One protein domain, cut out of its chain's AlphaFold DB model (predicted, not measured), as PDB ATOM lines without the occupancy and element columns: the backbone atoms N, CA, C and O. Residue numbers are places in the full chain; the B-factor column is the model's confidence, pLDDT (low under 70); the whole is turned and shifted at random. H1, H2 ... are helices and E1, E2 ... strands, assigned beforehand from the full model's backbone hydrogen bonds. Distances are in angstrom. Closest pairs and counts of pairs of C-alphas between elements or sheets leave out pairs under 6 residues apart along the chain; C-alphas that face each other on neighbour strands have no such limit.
ATOM      1  N   GLN A  15       0.127 -21.392   3.176       50.81
ATOM      2  CA  GLN A  15       1.040 -21.035   4.254       50.81
ATOM      3  C   GLN A  15       2.411 -20.799   3.630       50.81
ATOM      4  O   GLN A  15       3.023 -21.690   3.038       50.81
ATOM      5  N   THR A  16       2.854 -19.553   3.728       60.19
ATOM      6  CA  THR A  16       4.111 -19.040   3.199       60.19
ATOM      7  C   THR A  16       5.272 -19.687   3.953       60.19
ATOM      8  O   THR A  16       5.788 -19.151   4.928       60.19
ATOM      9  N   LEU A  17       5.655 -20.900   3.539       68.44
ATOM     10  CA  LEU A  17       6.773 -21.633   4.126       68.44
ATOM     11  C   LEU A  17       8.080 -20.892   3.834       68.44
ATOM     12  O   LEU A  17       8.579 -20.902   2.701       68.44
ATOM     13  N   VAL A  18       8.646 -20.283   4.871       70.50
ATOM     14  CA  VAL A  18       9.860 -19.471   4.789       70.50
ATOM     15  C   VAL A  18      11.068 -20.393   4.619       70.50
ATOM     16  O   VAL A  18      11.172 -21.447   5.248       70.50
ATOM     17  N   SER A  19      11.985 -20.035   3.723       68.62
ATOM     18  CA  SER A  19      13.255 -20.745   3.564       68.62
ATOM     19  C   SER A  19      14.190 -20.478   4.750       68.62
ATOM     20  O   SER A  19      14.098 -19.461   5.438       68.62
ATOM     21  N   LYS A  20      15.115 -21.406   5.009       69.81
ATOM     22  CA  LYS A  20      16.131 -21.232   6.053       69.81
ATOM     23  C   LYS A  20      16.965 -19.972   5.779       69.81
ATOM     24  O   LYS A  20      17.412 -19.764   4.648       69.81
ATOM     25  N   ARG A  21      17.251 -19.186   6.824       63.00
ATOM     26  CA  ARG A  21      18.234 -18.093   6.743       63.00
ATOM     27  C   ARG A  21      19.609 -18.718   6.445       63.00
ATOM     28  O   ARG A  21      19.990 -19.672   7.115       63.00
ATOM     29  N   SER A  22      20.286 -18.241   5.396       62.22
ATOM     30  CA  SER A  22      21.620 -18.688   4.941       62.22
ATOM     31  C   SER A  22      21.774 -20.175   4.547       62.22
ATOM     32  O   SER A  22      22.792 -20.802   4.843       62.22
ATOM     33  N   ALA A  23      20.786 -20.776   3.877       65.25
ATOM     34  CA  ALA A  23      20.954 -22.115   3.299       65.25
ATOM     35  C   ALA A  23      21.685 -22.082   1.945       65.25
ATOM     36  O   ALA A  23      21.188 -21.505   0.984       65.25
ATOM     37  N   THR A  24      22.817 -22.782   1.850       67.25
ATOM     38  CA  THR A  24      23.553 -23.004   0.590       67.25
ATOM     39  C   THR A  24      23.088 -24.255  -0.162       67.25
ATOM     40  O   THR A  24      23.265 -24.360  -1.372       67.25
ATOM     41  N   SER A  25      22.481 -25.223   0.532       73.62
ATOM     42  CA  SER A  25      22.099 -26.502  -0.077       73.62
ATOM     43  C   SER A  25      20.784 -26.413  -0.864       73.62
ATOM     44  O   SER A  25      19.758 -25.968  -0.344       73.62
ATOM     45  N   VAL A  26      20.801 -26.935  -2.098       78.00
ATOM     46  CA  VAL A  26      19.654 -27.024  -3.029       78.00
ATOM     47  C   VAL A  26      18.452 -27.742  -2.407       78.00
ATOM     48  O   VAL A  26      17.308 -27.475  -2.776       78.00
ATOM     49  N   VAL A  27      18.690 -28.615  -1.423       78.19
ATOM     50  CA  VAL A  27      17.638 -29.361  -0.725       78.19
ATOM     51  C   VAL A  27      16.590 -28.430  -0.100       78.19
ATOM     52  O   VAL A  27      15.401 -28.733  -0.155       78.19
ATOM     53  N   TRP A  28      16.981 -27.244   0.377       81.12
ATOM     54  CA  TRP A  28      16.080 -26.279   1.021       81.12
ATOM     55  C   TRP A  28      15.062 -25.629   0.072       81.12
ATOM     56  O   TRP A  28      14.104 -25.016   0.536       81.12
ATOM     57  N   LYS A  29      15.180 -25.816  -1.250       80.88
ATOM     58  CA  LYS A  29      14.109 -25.448  -2.197       80.88
ATOM     59  C   LYS A  29      12.829 -26.256  -1.955       80.88
ATOM     60  O   LYS A  29      11.730 -25.764  -2.191       80.88
ATOM     61  N   PHE A  30      12.951 -27.458  -1.399       79.88
ATOM     62  CA  PHE A  30      11.839 -28.393  -1.197       79.88
ATOM     63  C   PHE A  30      11.281 -28.389   0.234       79.88
ATOM     64  O   PHE A  30      10.222 -28.962   0.488       79.88
ATOM     65  N   PHE A  31      11.966 -27.715   1.161       85.12
ATOM     66  CA  PHE A  31      11.631 -27.690   2.584       85.12
ATOM     67  C   PHE A  31      11.590 -26.260   3.125       85.12
ATOM     68  O   PHE A  31      12.349 -25.396   2.688       85.12
ATOM     69  N   GLY A  32      10.721 -25.995   4.092       85.06
ATOM     70  CA  GLY A  32      10.612 -24.677   4.711       85.06
ATOM     71  C   GLY A  32      10.105 -24.746   6.139       85.06
ATOM     72  O   GLY A  32       9.739 -25.810   6.627       85.06
ATOM     73  N   PHE A  33      10.095 -23.599   6.798       83.31
ATOM     74  CA  PHE A  33       9.585 -23.433   8.152       83.31
ATOM     75  C   PHE A  33       8.249 -22.711   8.106       83.31
ATOM     76  O   PHE A  33       7.990 -21.914   7.199       83.31
ATOM     77  N   LYS A  34       7.405 -22.960   9.102       76.25
ATOM     78  CA  LYS A  34       6.223 -22.132   9.304       76.25
ATOM     79  C   LYS A  34       6.642 -20.727   9.724       76.25
ATOM     80  O   LYS A  34       7.604 -20.556  10.468       76.25
ATOM     81  N   LYS A  35       5.902 -19.720   9.256       68.75
ATOM     82  CA  LYS A  35       6.164 -18.305   9.559       68.75
ATOM     83  C   LYS A  35       6.074 -18.003  11.062       68.75
ATOM     84  O   LYS A  35       6.783 -17.128  11.546       68.75
ATOM     85  N   GLU A  36       5.231 -18.745  11.778       66.31
ATOM     86  CA  GLU A  36       5.070 -18.664  13.234       66.31
ATOM     87  C   GLU A  36       6.247 -19.255  14.033       66.31
ATOM     88  O   GLU A  36       6.428 -18.908  15.197       66.31
ATOM     89  N   ASP A  37       7.089 -20.095  13.421       66.38
ATOM     90  CA  ASP A  37       8.199 -20.759  14.109       66.38
ATOM     91  C   ASP A  37       9.504 -19.959  13.947       66.38
ATOM     92  O   ASP A  37      10.387 -20.277  13.142       66.38
ATOM     93  N   ALA A  38       9.623 -18.877  14.724       62.12
ATOM     94  CA  ALA A  38      10.805 -18.010  14.744       62.12
ATOM     95  C   ALA A  38      12.097 -18.760  15.125       62.12
ATOM     96  O   ALA A  38      13.193 -18.348  14.729       62.12
ATOM     97  N   ALA A  39      11.958 -19.866  15.865       66.50
ATOM     98  CA  ALA A  39      13.053 -20.710  16.321       66.50
ATOM     99  C   ALA A  39      13.542 -21.697  15.246       66.50
ATOM    100  O   ALA A  39      14.599 -22.301  15.423       66.50
ATOM    101  N   GLN A  40      12.829 -21.828  14.117       69.69
ATOM    102  CA  GLN A  40      13.170 -22.762  13.038       69.69
ATOM    103  C   GLN A  40      13.378 -24.194  13.563       69.69
ATOM    104  O   GLN A  40      14.283 -24.911  13.128       69.69
ATOM    105  N   CYS A  41      12.549 -24.605  14.525       71.94
ATOM    106  CA  CYS A  41      12.658 -25.905  15.178       71.94
ATOM    107  C   CYS A  41      12.097 -27.022  14.299       71.94
ATOM    108  O   CYS A  41      12.617 -28.140  14.306       71.94
ATOM    109  N   GLN A  42      11.047 -26.722  13.530       74.88
ATOM    110  CA  GLN A  42      10.313 -27.731  12.784       74.88
ATOM    111  C   GLN A  42      10.352 -27.477  11.275       74.88
ATOM    112  O   GLN A  42       9.828 -26.486  10.763       74.88
ATOM    113  N   VAL A  43      10.982 -28.400  10.544       84.00
ATOM    114  CA  VAL A  43      11.076 -28.346   9.081       84.00
ATOM    115  C   VAL A  43       9.864 -29.041   8.472       84.00
ATOM    116  O   VAL A  43       9.536 -30.164   8.842       84.00
ATOM    117  N   PHE A  44       9.242 -28.412   7.483       83.94
ATOM    118  CA  PHE A  44       8.120 -28.959   6.730       83.94
ATOM    119  C   PHE A  44       8.519 -29.233   5.284       83.94
ATOM    120  O   PHE A  44       9.194 -28.428   4.634       83.94
ATOM    121  N   CYS A  45       8.062 -30.364   4.749       85.88
ATOM    122  CA  CYS A  45       8.124 -30.626   3.316       85.88
ATOM    123  C   CYS A  45       7.070 -29.797   2.576       85.88
ATOM    124  O   CYS A  45       5.897 -29.824   2.933       85.88
ATOM    125  N   ARG A  46       7.449 -29.106   1.496       81.56
ATOM    126  CA  ARG A  46       6.483 -28.354   0.676       81.56
ATOM    127  C   ARG A  46       5.492 -29.262  -0.068       81.56
ATOM    128  O   ARG A  46       4.401 -28.808  -0.388       81.56
ATOM    129  N   THR A  47       5.858 -30.521  -0.310       77.06
ATOM    130  CA  THR A  47       5.077 -31.464  -1.126       77.06
ATOM    131  C   THR A  47       4.039 -32.219  -0.304       77.06
ATOM    132  O   THR A  47       2.855 -32.155  -0.602       77.06
ATOM    133  N   CYS A  48       4.462 -32.914   0.753       81.19
ATOM    134  CA  CYS A  48       3.544 -33.699   1.588       81.19
ATOM    135  C   CYS A  48       3.175 -33.028   2.908       81.19
ATOM    136  O   CYS A  48       2.467 -33.632   3.706       81.19
ATOM    137  N   ARG A  49       3.699 -31.821   3.179       77.25
ATOM    138  CA  ARG A  49       3.517 -31.097   4.449       77.25
ATOM    139  C   ARG A  49       3.922 -31.894   5.692       77.25
ATOM    140  O   ARG A  49       3.611 -31.487   6.805       77.25
ATOM    141  N   ALA A  50       4.663 -32.987   5.513       80.81
ATOM    142  CA  ALA A  50       5.174 -33.774   6.616       80.81
ATOM    143  C   ALA A  50       6.222 -32.978   7.391       80.81
ATOM    144  O   ALA A  50       7.090 -32.310   6.816       80.81
ATOM    145  N   THR A  51       6.136 -33.115   8.704       83.06
ATOM    146  CA  THR A  51       7.109 -32.621   9.662       83.06
ATOM    147  C   THR A  51       8.362 -33.486   9.634       83.06
ATOM    148  O   THR A  51       8.289 -34.706   9.768       83.06
ATOM    149  N   ILE A  52       9.525 -32.852   9.528       81.62
ATOM    150  CA  ILE A  52      10.832 -33.496   9.595       81.62
ATOM    151  C   ILE A  52      11.586 -32.907  10.777       81.62
ATOM    152  O   ILE A  52      11.856 -31.706  10.835       81.62
ATOM    153  N   ALA A  53      11.955 -33.771  11.718       77.75
ATOM    154  CA  ALA A  53      12.854 -33.400  12.794       77.75
ATOM    155  C   ALA A  53      14.287 -33.311  12.251       77.75
ATOM    156  O   ALA A  53      14.855 -34.295  11.763       77.75
ATOM    157  N   THR A  54      14.888 -32.131  12.361       71.75
ATOM    158  CA  THR A  54      16.323 -31.945  12.140       71.75
ATOM    159  C   THR A  54      16.947 -31.279  13.341       71.75
ATOM    160  O   THR A  54      16.665 -30.118  13.626       71.75
ATOM    161  N   SER A  55      17.852 -31.978  14.016       64.31
ATOM    162  CA  SER A  55      18.731 -31.342  14.986       64.31
ATOM    163  C   SER A  55      19.840 -30.590  14.239       64.31
ATOM    164  O   SER A  55      20.475 -31.119  13.324       64.31
ATOM    165  N   ARG A  56      20.053 -29.314  14.596       63.66
ATOM    166  CA  ARG A  56      21.200 -28.483  14.161       63.66
ATOM    167  C   ARG A  56      21.432 -28.374  12.641       63.66
ATOM    168  O   ARG A  56      22.535 -28.066  12.204       63.66
ATOM    169  N   GLY A  57      20.399 -28.563  11.820       60.59
ATOM    170  CA  GLY A  57      20.476 -28.302  10.380       60.59
ATOM    171  C   GLY A  57      21.220 -29.354   9.553       60.59
ATOM    172  O   GLY A  57      21.722 -29.004   8.483       60.59
ATOM    173  N   ASN A  58      21.272 -30.615  10.004       68.75
ATOM    174  CA  ASN A  58      21.673 -31.711   9.119       68.75
ATOM    175  C   ASN A  58      20.724 -31.785   7.905       68.75
ATOM    176  O   ASN A  58      19.529 -31.506   8.012       68.75
ATOM    177  N   THR A  59      21.253 -32.123   6.729       76.19
ATOM    178  CA  THR A  59      20.444 -32.281   5.508       76.19
ATOM    179  C   THR A  59      20.133 -33.741   5.196       76.19
ATOM    180  O   THR A  59      19.290 -34.003   4.344       76.19
ATOM    181  N   THR A  60      20.768 -34.699   5.878       82.00
ATOM    182  CA  THR A  60      20.597 -36.144   5.635       82.00
ATOM    183  C   THR A  60      19.137 -36.568   5.751       82.00
ATOM    184  O   THR A  60      18.616 -37.220   4.846       82.00
ATOM    185  N   ASN A  61      18.441 -36.103   6.794       82.69
ATOM    186  CA  ASN A  61      17.026 -36.410   7.005       82.69
ATOM    187  C   ASN A  61      16.147 -35.836   5.880       82.69
ATOM    188  O   ASN A  61      15.205 -36.490   5.437       82.69
ATOM    189  N   LEU A  62      16.485 -34.650   5.357       84.19
ATOM    190  CA  LEU A  62      15.777 -34.021   4.234       84.19
ATOM    191  C   LEU A  62      15.984 -34.813   2.937       84.19
ATOM    192  O   LEU A  62      15.031 -35.043   2.193       84.19
ATOM    193  N   TYR A  63      17.215 -35.259   2.669       82.69
ATOM    194  CA  TYR A  63      17.524 -36.082   1.496       82.69
ATOM    195  C   TYR A  63      16.844 -37.449   1.561       82.69
ATOM    196  O   TYR A  63      16.323 -37.915   0.550       82.69
ATOM    197  N   GLN A  64      16.799 -38.077   2.736       84.25
ATOM    198  CA  GLN A  64      16.085 -39.335   2.924       84.25
ATOM    199  C   GLN A  64      14.579 -39.149   2.741       84.25
ATOM    200  O   GLN A  64      13.968 -39.894   1.981       84.25
ATOM    201  N   HIS A  65      13.993 -38.110   3.344       86.31
ATOM    202  CA  HIS A  65      12.582 -37.782   3.157       86.31
ATOM    203  C   HIS A  65      12.235 -37.540   1.680       86.31
ATOM    204  O   HIS A  65      11.194 -37.962   1.182       86.31
ATOM    205  N   LYS A  66      13.136 -36.893   0.940       79.25
ATOM    206  CA  LYS A  66      12.951 -36.638  -0.486       79.25
ATOM    207  C   LYS A  66      12.847 -37.917  -1.325       79.25
ATOM    208  O   LYS A  66      12.137 -37.899  -2.323       79.25
ATOM    209  N   LYS A  67      13.498 -39.021  -0.939       80.12
ATOM    210  CA  LYS A  67      13.416 -40.294  -1.683       80.12
ATOM    211  C   LYS A  67      11.991 -40.851  -1.754       80.12
ATOM    212  O   LYS A  67      11.662 -41.527  -2.722       80.12
ATOM    213  N   TYR A  68      11.146 -40.530  -0.774       76.62
ATOM    214  CA  TYR A  68       9.733 -40.912  -0.777       76.62
ATOM    215  C   TYR A  68       8.903 -40.085  -1.777       76.62
ATOM    216  O   TYR A  68       7.856 -40.536  -2.228       76.62
ATOM    217  N   HIS A  69       9.407 -38.921  -2.207       76.56
ATOM    218  CA  HIS A  69       8.825 -38.085  -3.264       76.56
ATOM    219  C   HIS A  69       9.517 -38.356  -4.599       76.56
ATOM    220  O   HIS A  69      10.257 -37.516  -5.117       76.56
ATOM    221  N   LYS A  70       9.289 -39.547  -5.164       60.88
ATOM    222  CA  LYS A  70       9.951 -40.006  -6.399       60.88
ATOM    223  C   LYS A  70       9.768 -39.037  -7.576       60.88
ATOM    224  O   LYS A  70      10.736 -38.764  -8.274       60.88
ATOM    225  N   ALA A  71       8.601 -38.397  -7.700       60.88
ATOM    226  CA  ALA A  71       8.336 -37.380  -8.726       60.88
ATOM    227  C   ALA A  71       9.271 -36.146  -8.659       60.88
ATOM    228  O   ALA A  71       9.462 -35.449  -9.648       60.88
ATOM    229  N   MET A  72       9.881 -35.869  -7.499       55.28
ATOM    230  CA  MET A  72      10.785 -34.729  -7.271       55.28
ATOM    231  C   MET A  72      12.268 -35.125  -7.188       55.28
ATOM    232  O   MET A  72      13.150 -34.255  -7.159       55.28
ATOM    233  N   TYR A  73      12.553 -36.425  -7.106       56.75
ATOM    234  CA  TYR A  73      13.903 -36.975  -7.162       56.75
ATOM    235  C   TYR A  73      14.518 -36.734  -8.547       56.75
ATOM    236  O   TYR A  73      15.622 -36.193  -8.636       56.75
ATOM    237  N   ASP A  74      13.744 -36.985  -9.604       58.91
ATOM    238  CA  ASP A  74      14.194 -36.884 -10.996       58.91
ATOM    239  C   ASP A  74      14.582 -35.442 -11.383       58.91
ATOM    240  O   ASP A  74      15.661 -35.204 -11.923       58.91
ATOM    241  N   SER A  75      13.788 -34.443 -10.975       57.53
ATOM    242  CA  SER A  75      14.069 -33.017 -11.241       57.53
ATOM    243  C   SER A  75      15.347 -32.496 -10.555       57.53
ATOM    244  O   SER A  75      15.956 -31.520 -10.993       57.53
ATOM    245  N   CYS A  76      15.797 -33.140  -9.475       52.19
ATOM    246  CA  CYS A  76      16.963 -32.686  -8.718       52.19
ATOM    247  C   CYS A  76      18.226 -33.494  -9.005       52.19
ATOM    248  O   CYS A  76      19.309 -32.925  -8.911       52.19
ATOM    249  N   MET A  77      18.098 -34.769  -9.383       57.28
ATOM    250  CA  MET A  77      19.207 -35.515  -9.980       57.28
ATOM    251  C   MET A  77      19.649 -34.888 -11.302       57.28
ATOM    252  O   MET A  77      20.848 -34.802 -11.541       57.28
ATOM    253  N   ALA A  78      18.718 -34.336 -12.086       59.28
ATOM    254  CA  ALA A  78      19.051 -33.549 -13.274       59.28
ATOM    255  C   ALA A  78      19.910 -32.297 -12.980       59.28
ATOM    256  O   ALA A  78      20.566 -31.781 -13.875       59.28
ATOM    257  N   ASN A  79      19.919 -31.808 -11.733       57.81
ATOM    258  CA  ASN A  79      20.678 -30.629 -11.297       57.81
ATOM    259  C   ASN A  79      21.901 -30.976 -10.424       57.81
ATOM    260  O   ASN A  79      22.535 -30.080  -9.866       57.81
ATOM    261  N   MET A  80      22.215 -32.261 -10.243       59.25
ATOM    262  CA  MET A  80      23.444 -32.669  -9.566       59.25
ATOM    263  C   MET A  80      24.609 -32.481 -10.545       59.25
ATOM    264  O   MET A  80      24.453 -32.839 -11.714       59.25
ATOM    265  N   PRO A  81      25.757 -31.908 -10.132       56.72
ATOM    266  CA  PRO A  81      26.908 -31.840 -11.015       56.72
ATOM    267  C   PRO A  81      27.272 -33.263 -11.434       56.72
ATOM    268  O   PRO A  81      27.595 -34.110 -10.601       56.72
ATOM    269  N   SER A  82      27.127 -33.517 -12.732       62.03
ATOM    270  CA  SER A  82      27.504 -34.770 -13.369       62.03
ATOM    271  C   SER A  82      28.977 -35.069 -13.080       62.03
ATOM    272  O   SER A  82      29.798 -34.155 -12.945       62.03
ATOM    273  N   THR A  83      29.335 -36.352 -13.058       59.91
ATOM    274  CA  THR A  83      30.726 -36.834 -13.086       59.91
ATOM    275  C   THR A  83      31.541 -36.263 -14.255       59.91
ATOM    276  O   THR A  83      32.756 -36.413 -14.265       59.91
ATOM    277  N   ALA A  84      30.905 -35.532 -15.180       61.03
ATOM    278  CA  ALA A  84      31.520 -34.672 -16.187       61.03
ATOM    279  C   ALA A  84      32.599 -33.701 -15.655       61.03
ATOM    280  O   ALA A  84      33.427 -33.245 -16.436       61.03
ATOM    281  N   MET A  85      32.651 -33.396 -14.348       61.28
ATOM    282  CA  MET A  85      33.812 -32.685 -13.780       61.28
ATOM    283  C   MET A  85      35.130 -33.454 -13.944       61.28
ATOM    284  O   MET A  85      36.184 -32.834 -13.942       61.28
ATOM    285  N   PHE A  86      35.087 -34.784 -14.055       63.16
ATOM    286  CA  PHE A  86      36.269 -35.600 -14.332       63.16
ATOM    287  C   PHE A  86      36.632 -35.582 -15.825       63.16
ATOM    288  O   PHE A  86      37.804 -35.662 -16.168       63.16
ATOM    289  N   GLU A  87      35.643 -35.404 -16.704       66.00
ATOM    290  CA  GLU A  87      35.828 -35.305 -18.161       66.00
ATOM    291  C   GLU A  87      36.648 -34.068 -18.557       66.00
ATOM    292  O   GLU A  87      37.391 -34.085 -19.533       66.00
ATOM    293  N   SER A  88      36.530 -32.985 -17.782       67.88
ATOM    294  CA  SER A  88      37.304 -31.758 -17.985       67.88
ATOM    295  C   SER A  88      38.696 -31.791 -17.346       67.88
ATOM    296  O   SER A  88      39.449 -30.824 -17.484       67.88
ATOM    297  N   ILE A  89      39.070 -32.880 -16.660       76.94
ATOM    298  CA  ILE A  89      40.424 -33.052 -16.127       76.94
ATOM    299  C   ILE A  89      41.326 -33.503 -17.269       76.94
ATOM    300  O   ILE A  89      41.277 -34.649 -17.713       76.94
ATOM    301  N   THR A  90      42.198 -32.608 -17.723       78.56
ATOM    302  CA  THR A  90      43.248 -32.972 -18.669       78.56
ATOM    303  C   THR A  90      44.380 -33.696 -17.929       78.56
ATOM    304  O   THR A  90      44.906 -33.174 -16.938       78.56
ATOM    305  N   PRO A  91      44.773 -34.910 -18.363       82.44
ATOM    306  CA  PRO A  91      45.949 -35.579 -17.820       82.44
ATOM    307  C   PRO A  91      47.195 -34.700 -17.970       82.44
ATOM    308  O   PRO A  91      47.349 -33.994 -18.967       82.44
ATOM    309  N   TYR A  92      48.109 -34.747 -16.998       86.44
ATOM    310  CA  TYR A  92      49.394 -34.068 -17.154       86.44
ATOM    311  C   TYR A  92      50.200 -34.711 -18.284       86.44
ATOM    312  O   TYR A  92      50.276 -35.936 -18.378       86.44
ATOM    313  N   GLU A  93      50.865 -33.877 -19.084       87.50
ATOM    314  CA  GLU A  93      51.840 -34.332 -20.074       87.50
ATOM    315  C   GLU A  93      52.887 -35.245 -19.424       87.50
ATOM    316  O   GLU A  93      53.469 -34.898 -18.391       87.50
ATOM    317  N   ARG A  94      53.159 -36.399 -20.047       83.19
ATOM    318  CA  ARG A  94      54.023 -37.454 -19.480       83.19
ATOM    319  C   ARG A  94      55.434 -36.957 -19.144       83.19
ATOM    320  O   ARG A  94      56.031 -37.424 -18.179       83.19
ATOM    321  N   ASN A  95      55.930 -35.981 -19.907       89.12
ATOM    322  CA  ASN A  95      57.259 -35.380 -19.748       89.12
ATOM    323  C   ASN A  95      57.253 -34.104 -18.880       89.12
ATOM    324  O   ASN A  95      58.265 -33.413 -18.779       89.12
ATOM    325  N   SER A  96      56.117 -33.742 -18.278       93.94
ATOM    326  CA  SER A  96      56.032 -32.584 -17.390       93.94
ATOM    327  C   SER A  96      56.690 -32.876 -16.044       93.94
ATOM    328  O   SER A  96      56.416 -33.898 -15.414       93.94
ATOM    329  N   LYS A  97      57.457 -31.907 -15.525       92.81
ATOM    330  CA  LYS A  97      58.006 -31.948 -14.154       92.81
ATOM    331  C   LYS A  97      56.920 -32.196 -13.105       92.81
ATOM    332  O   LYS A  97      57.168 -32.833 -12.085       92.81
ATOM    333  N   ARG A  98      55.703 -31.699 -13.354       88.06
ATOM    334  CA  ARG A  98      54.571 -31.879 -12.441       88.06
ATOM    335  C   ARG A  98      54.117 -33.337 -12.389       88.06
ATOM    336  O   ARG A  98      53.934 -33.849 -11.289       88.06
ATOM    337  N   HIS A  99      54.006 -34.002 -13.540       91.00
ATOM    338  CA  HIS A  99      53.698 -35.432 -13.618       91.00
ATOM    339  C   HIS A  99      54.740 -36.253 -12.845       91.00
ATOM    340  O   HIS A  99      54.382 -37.002 -11.941       91.00
ATOM    341  N   GLU A 100      56.030 -36.013 -13.106       93.69
ATOM    342  CA  GLU A 100      57.134 -36.702 -12.427       93.69
ATOM    343  C   GLU A 100      57.099 -36.509 -10.904       93.69
ATOM    344  O   GLU A 100      57.211 -37.473 -10.148       93.69
ATOM    345  N   SER A 101      56.903 -35.269 -10.445       94.06
ATOM    346  CA  SER A 101      56.877 -34.955  -9.014       94.06
ATOM    347  C   SER A 101      55.749 -35.681  -8.275       94.06
ATOM    348  O   SER A 101      55.988 -36.248  -7.212       94.06
ATOM    349  N   ILE A 102      54.544 -35.723  -8.855       92.00
ATOM    350  CA  ILE A 102      53.384 -36.405  -8.270       92.00
ATOM    351  C   ILE A 102      53.615 -37.918  -8.252       92.00
ATOM    352  O   ILE A 102      53.426 -38.544  -7.211       92.00
ATOM    353  N   SER A 103      54.062 -38.499  -9.371       92.62
ATOM    354  CA  SER A 103      54.358 -39.931  -9.449       92.62
ATOM    355  C   SER A 103      55.404 -40.339  -8.416       92.62
ATOM    356  O   SER A 103      55.171 -41.284  -7.673       92.62
ATOM    357  N   ARG A 104      56.511 -39.594  -8.304       91.56
ATOM    358  CA  ARG A 104      57.579 -39.891  -7.343       91.56
ATOM    359  C   ARG A 104      57.083 -39.846  -5.901       91.56
ATOM    360  O   ARG A 104      57.341 -40.789  -5.167       91.56
ATOM    361  N   VAL A 105      56.347 -38.802  -5.510       93.00
ATOM    362  CA  VAL A 105      55.837 -38.669  -4.131       93.00
ATOM    363  C   VAL A 105      54.874 -39.804  -3.782       93.00
ATOM    364  O   VAL A 105      54.988 -40.391  -2.709       93.00
ATOM    365  N   ILE A 106      53.958 -40.163  -4.688       90.19
ATOM    366  CA  ILE A 106      53.041 -41.293  -4.472       90.19
ATOM    367  C   ILE A 106      53.828 -42.605  -4.367       90.19
ATOM    368  O   ILE A 106      53.568 -43.406  -3.474       90.19
ATOM    369  N   THR A 107      54.805 -42.825  -5.249       90.81
ATOM    370  CA  THR A 107      55.659 -44.016  -5.211       90.81
ATOM    371  C   THR A 107      56.459 -44.101  -3.917       90.81
ATOM    372  O   THR A 107      56.536 -45.178  -3.340       90.81
ATOM    373  N   GLU A 108      57.032 -43.002  -3.431       89.38
ATOM    374  CA  GLU A 108      57.771 -42.988  -2.166       89.38
ATOM    375  C   GLU A 108      56.862 -43.265  -0.972       89.38
ATOM    376  O   GLU A 108      57.213 -44.097  -0.139       89.38
ATOM    377  N   PHE A 109      55.665 -42.676  -0.940       87.12
ATOM    378  CA  PHE A 109      54.681 -42.966   0.097       87.12
ATOM    379  C   PHE A 109      54.297 -44.455   0.119       87.12
ATOM    380  O   PHE A 109      54.284 -45.089   1.168       87.12
ATOM    381  N   LEU A 110      54.050 -45.044  -1.053       84.88
ATOM    382  CA  LEU A 110      53.685 -46.459  -1.177       84.88
ATOM    383  C   LEU A 110      54.857 -47.426  -0.964       84.88
ATOM    384  O   LEU A 110      54.632 -48.574  -0.600       84.88
ATOM    385  N   ALA A 111      56.094 -47.022  -1.250       84.88
ATOM    386  CA  ALA A 111      57.253 -47.915  -1.194       84.88
ATOM    387  C   ALA A 111      58.041 -47.801   0.116       84.88
ATOM    388  O   ALA A 111      58.637 -48.783   0.553       84.88
ATOM    389  N   LYS A 112      58.079 -46.611   0.721       76.56
ATOM    390  CA  LYS A 112      58.877 -46.306   1.917       76.56
ATOM    391  C   LYS A 112      57.992 -46.026   3.128       76.56
ATOM    392  O   LYS A 112      58.251 -46.568   4.197       76.56
ATOM    393  N   ASP A 113      56.923 -45.256   2.941       72.50
ATOM    394  CA  ASP A 113      56.079 -44.765   4.035       72.50
ATOM    395  C   ASP A 113      54.754 -45.528   4.141       72.50
ATOM    396  O   ASP A 113      53.726 -44.916   4.417       72.50
ATOM    397  N   MET A 114      54.738 -46.850   3.923       66.25
ATOM    398  CA  MET A 114      53.550 -47.694   4.148       66.25
ATOM    399  C   MET A 114      53.164 -47.683   5.632       66.25
ATOM    400  O   MET A 114      53.396 -48.642   6.366       66.25
TER     401      MET A 114
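What this domain is: This is residues 15 to 114 of the 123 residues of the protein "BED-type domain-containing protein" of Scophthalmus maximus (UniProt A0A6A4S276). A small head, made of a three-stranded sheet with H2 over it and H1 at its side, sits at one end of a long thin arm. The backbone leaves the head through H3 and runs on past the short H4 to H5, residues 97 to 111, which lies far from the head with nothing packed on it; the printed part ends just after it, at residue 114. The printed part has 100 residues, with five named helices and three named strands in the order H1 E1 E2 E3 H2 H3 H4 H5; the sheet runs E1 E2 E3 and is antiparallel. The class is mixed, helices and strands, with under half of the residues, 49, in named elements. The whole is extended, with a radius of gyration of the C-alphas of 22.1 A and spans of 63 by 29 by 23 A.

Where its parts are: The sheet is made of E1, residues 31 to 33, E2, residues 42 to 45 and 10.1 A long, and E3, residues 51 to 53. H1, residues 26 to 29, comes before it and begins at C-alpha 26 (19.654, -27.024, -3.029). H2, residues 60 to 67, is 11.1 A long, and H3, residues 70 to 77, is 10.9 A long. H4 is residues 84 to 87. H5, residues 97 to 111, is 20.6 A long and ends at C-alpha 111 (57.253, -47.915, -1.194).

How they stand to each other: E1, E2 and E3 form a meander, each strand the antiparallel neighbour of the one before. In the hairpin E1 and E2, N 32 and O 44 are 2.9 A apart, within hydrogen-bond range. In the hairpin E2 and E3, N 52 and O 43 are 2.8 A apart, also within range. H2 is on the sheet at a height of 9.7 A, over E2 and along the strands at 21 degrees on the local plane; its closest C-alphas to E3 are Leu 62 and Ile 52, 7.3 A apart. H1 is not on the sheet; it is close to H2 but not clearly touching, the closest C-alphas, of Val 27 and Leu 62, being 7.1 A apart. H2 and H3 only just touch, with 3 pairs of C-alphas within 8 A, and only at the corner by their link; the closest are Lys 67 and Tyr 73, 6.4 A. They run opposite ways at a steep tilt of 61 degrees. H4 and H5 touch no helix. In H2 and H5 every O i to N i+4 pair is within hydrogen-bond range; in H3 1 of 4 is, beside 2 of 5 O i to N i+3 pairs, and H1 and H4 are too short for an i+4 pair.

The domain as a whole: The two C-alphas farthest apart, of Glu 36 and Asn 95, are 64.0 A apart. The printed part has no cut, and no link is long. Residues 81 to 90, 93 to 98 and 101 to 114 stand free. Mean pLDDT of the printed part is 74.9; among the 39 residues under 70 are residues 70 to 88.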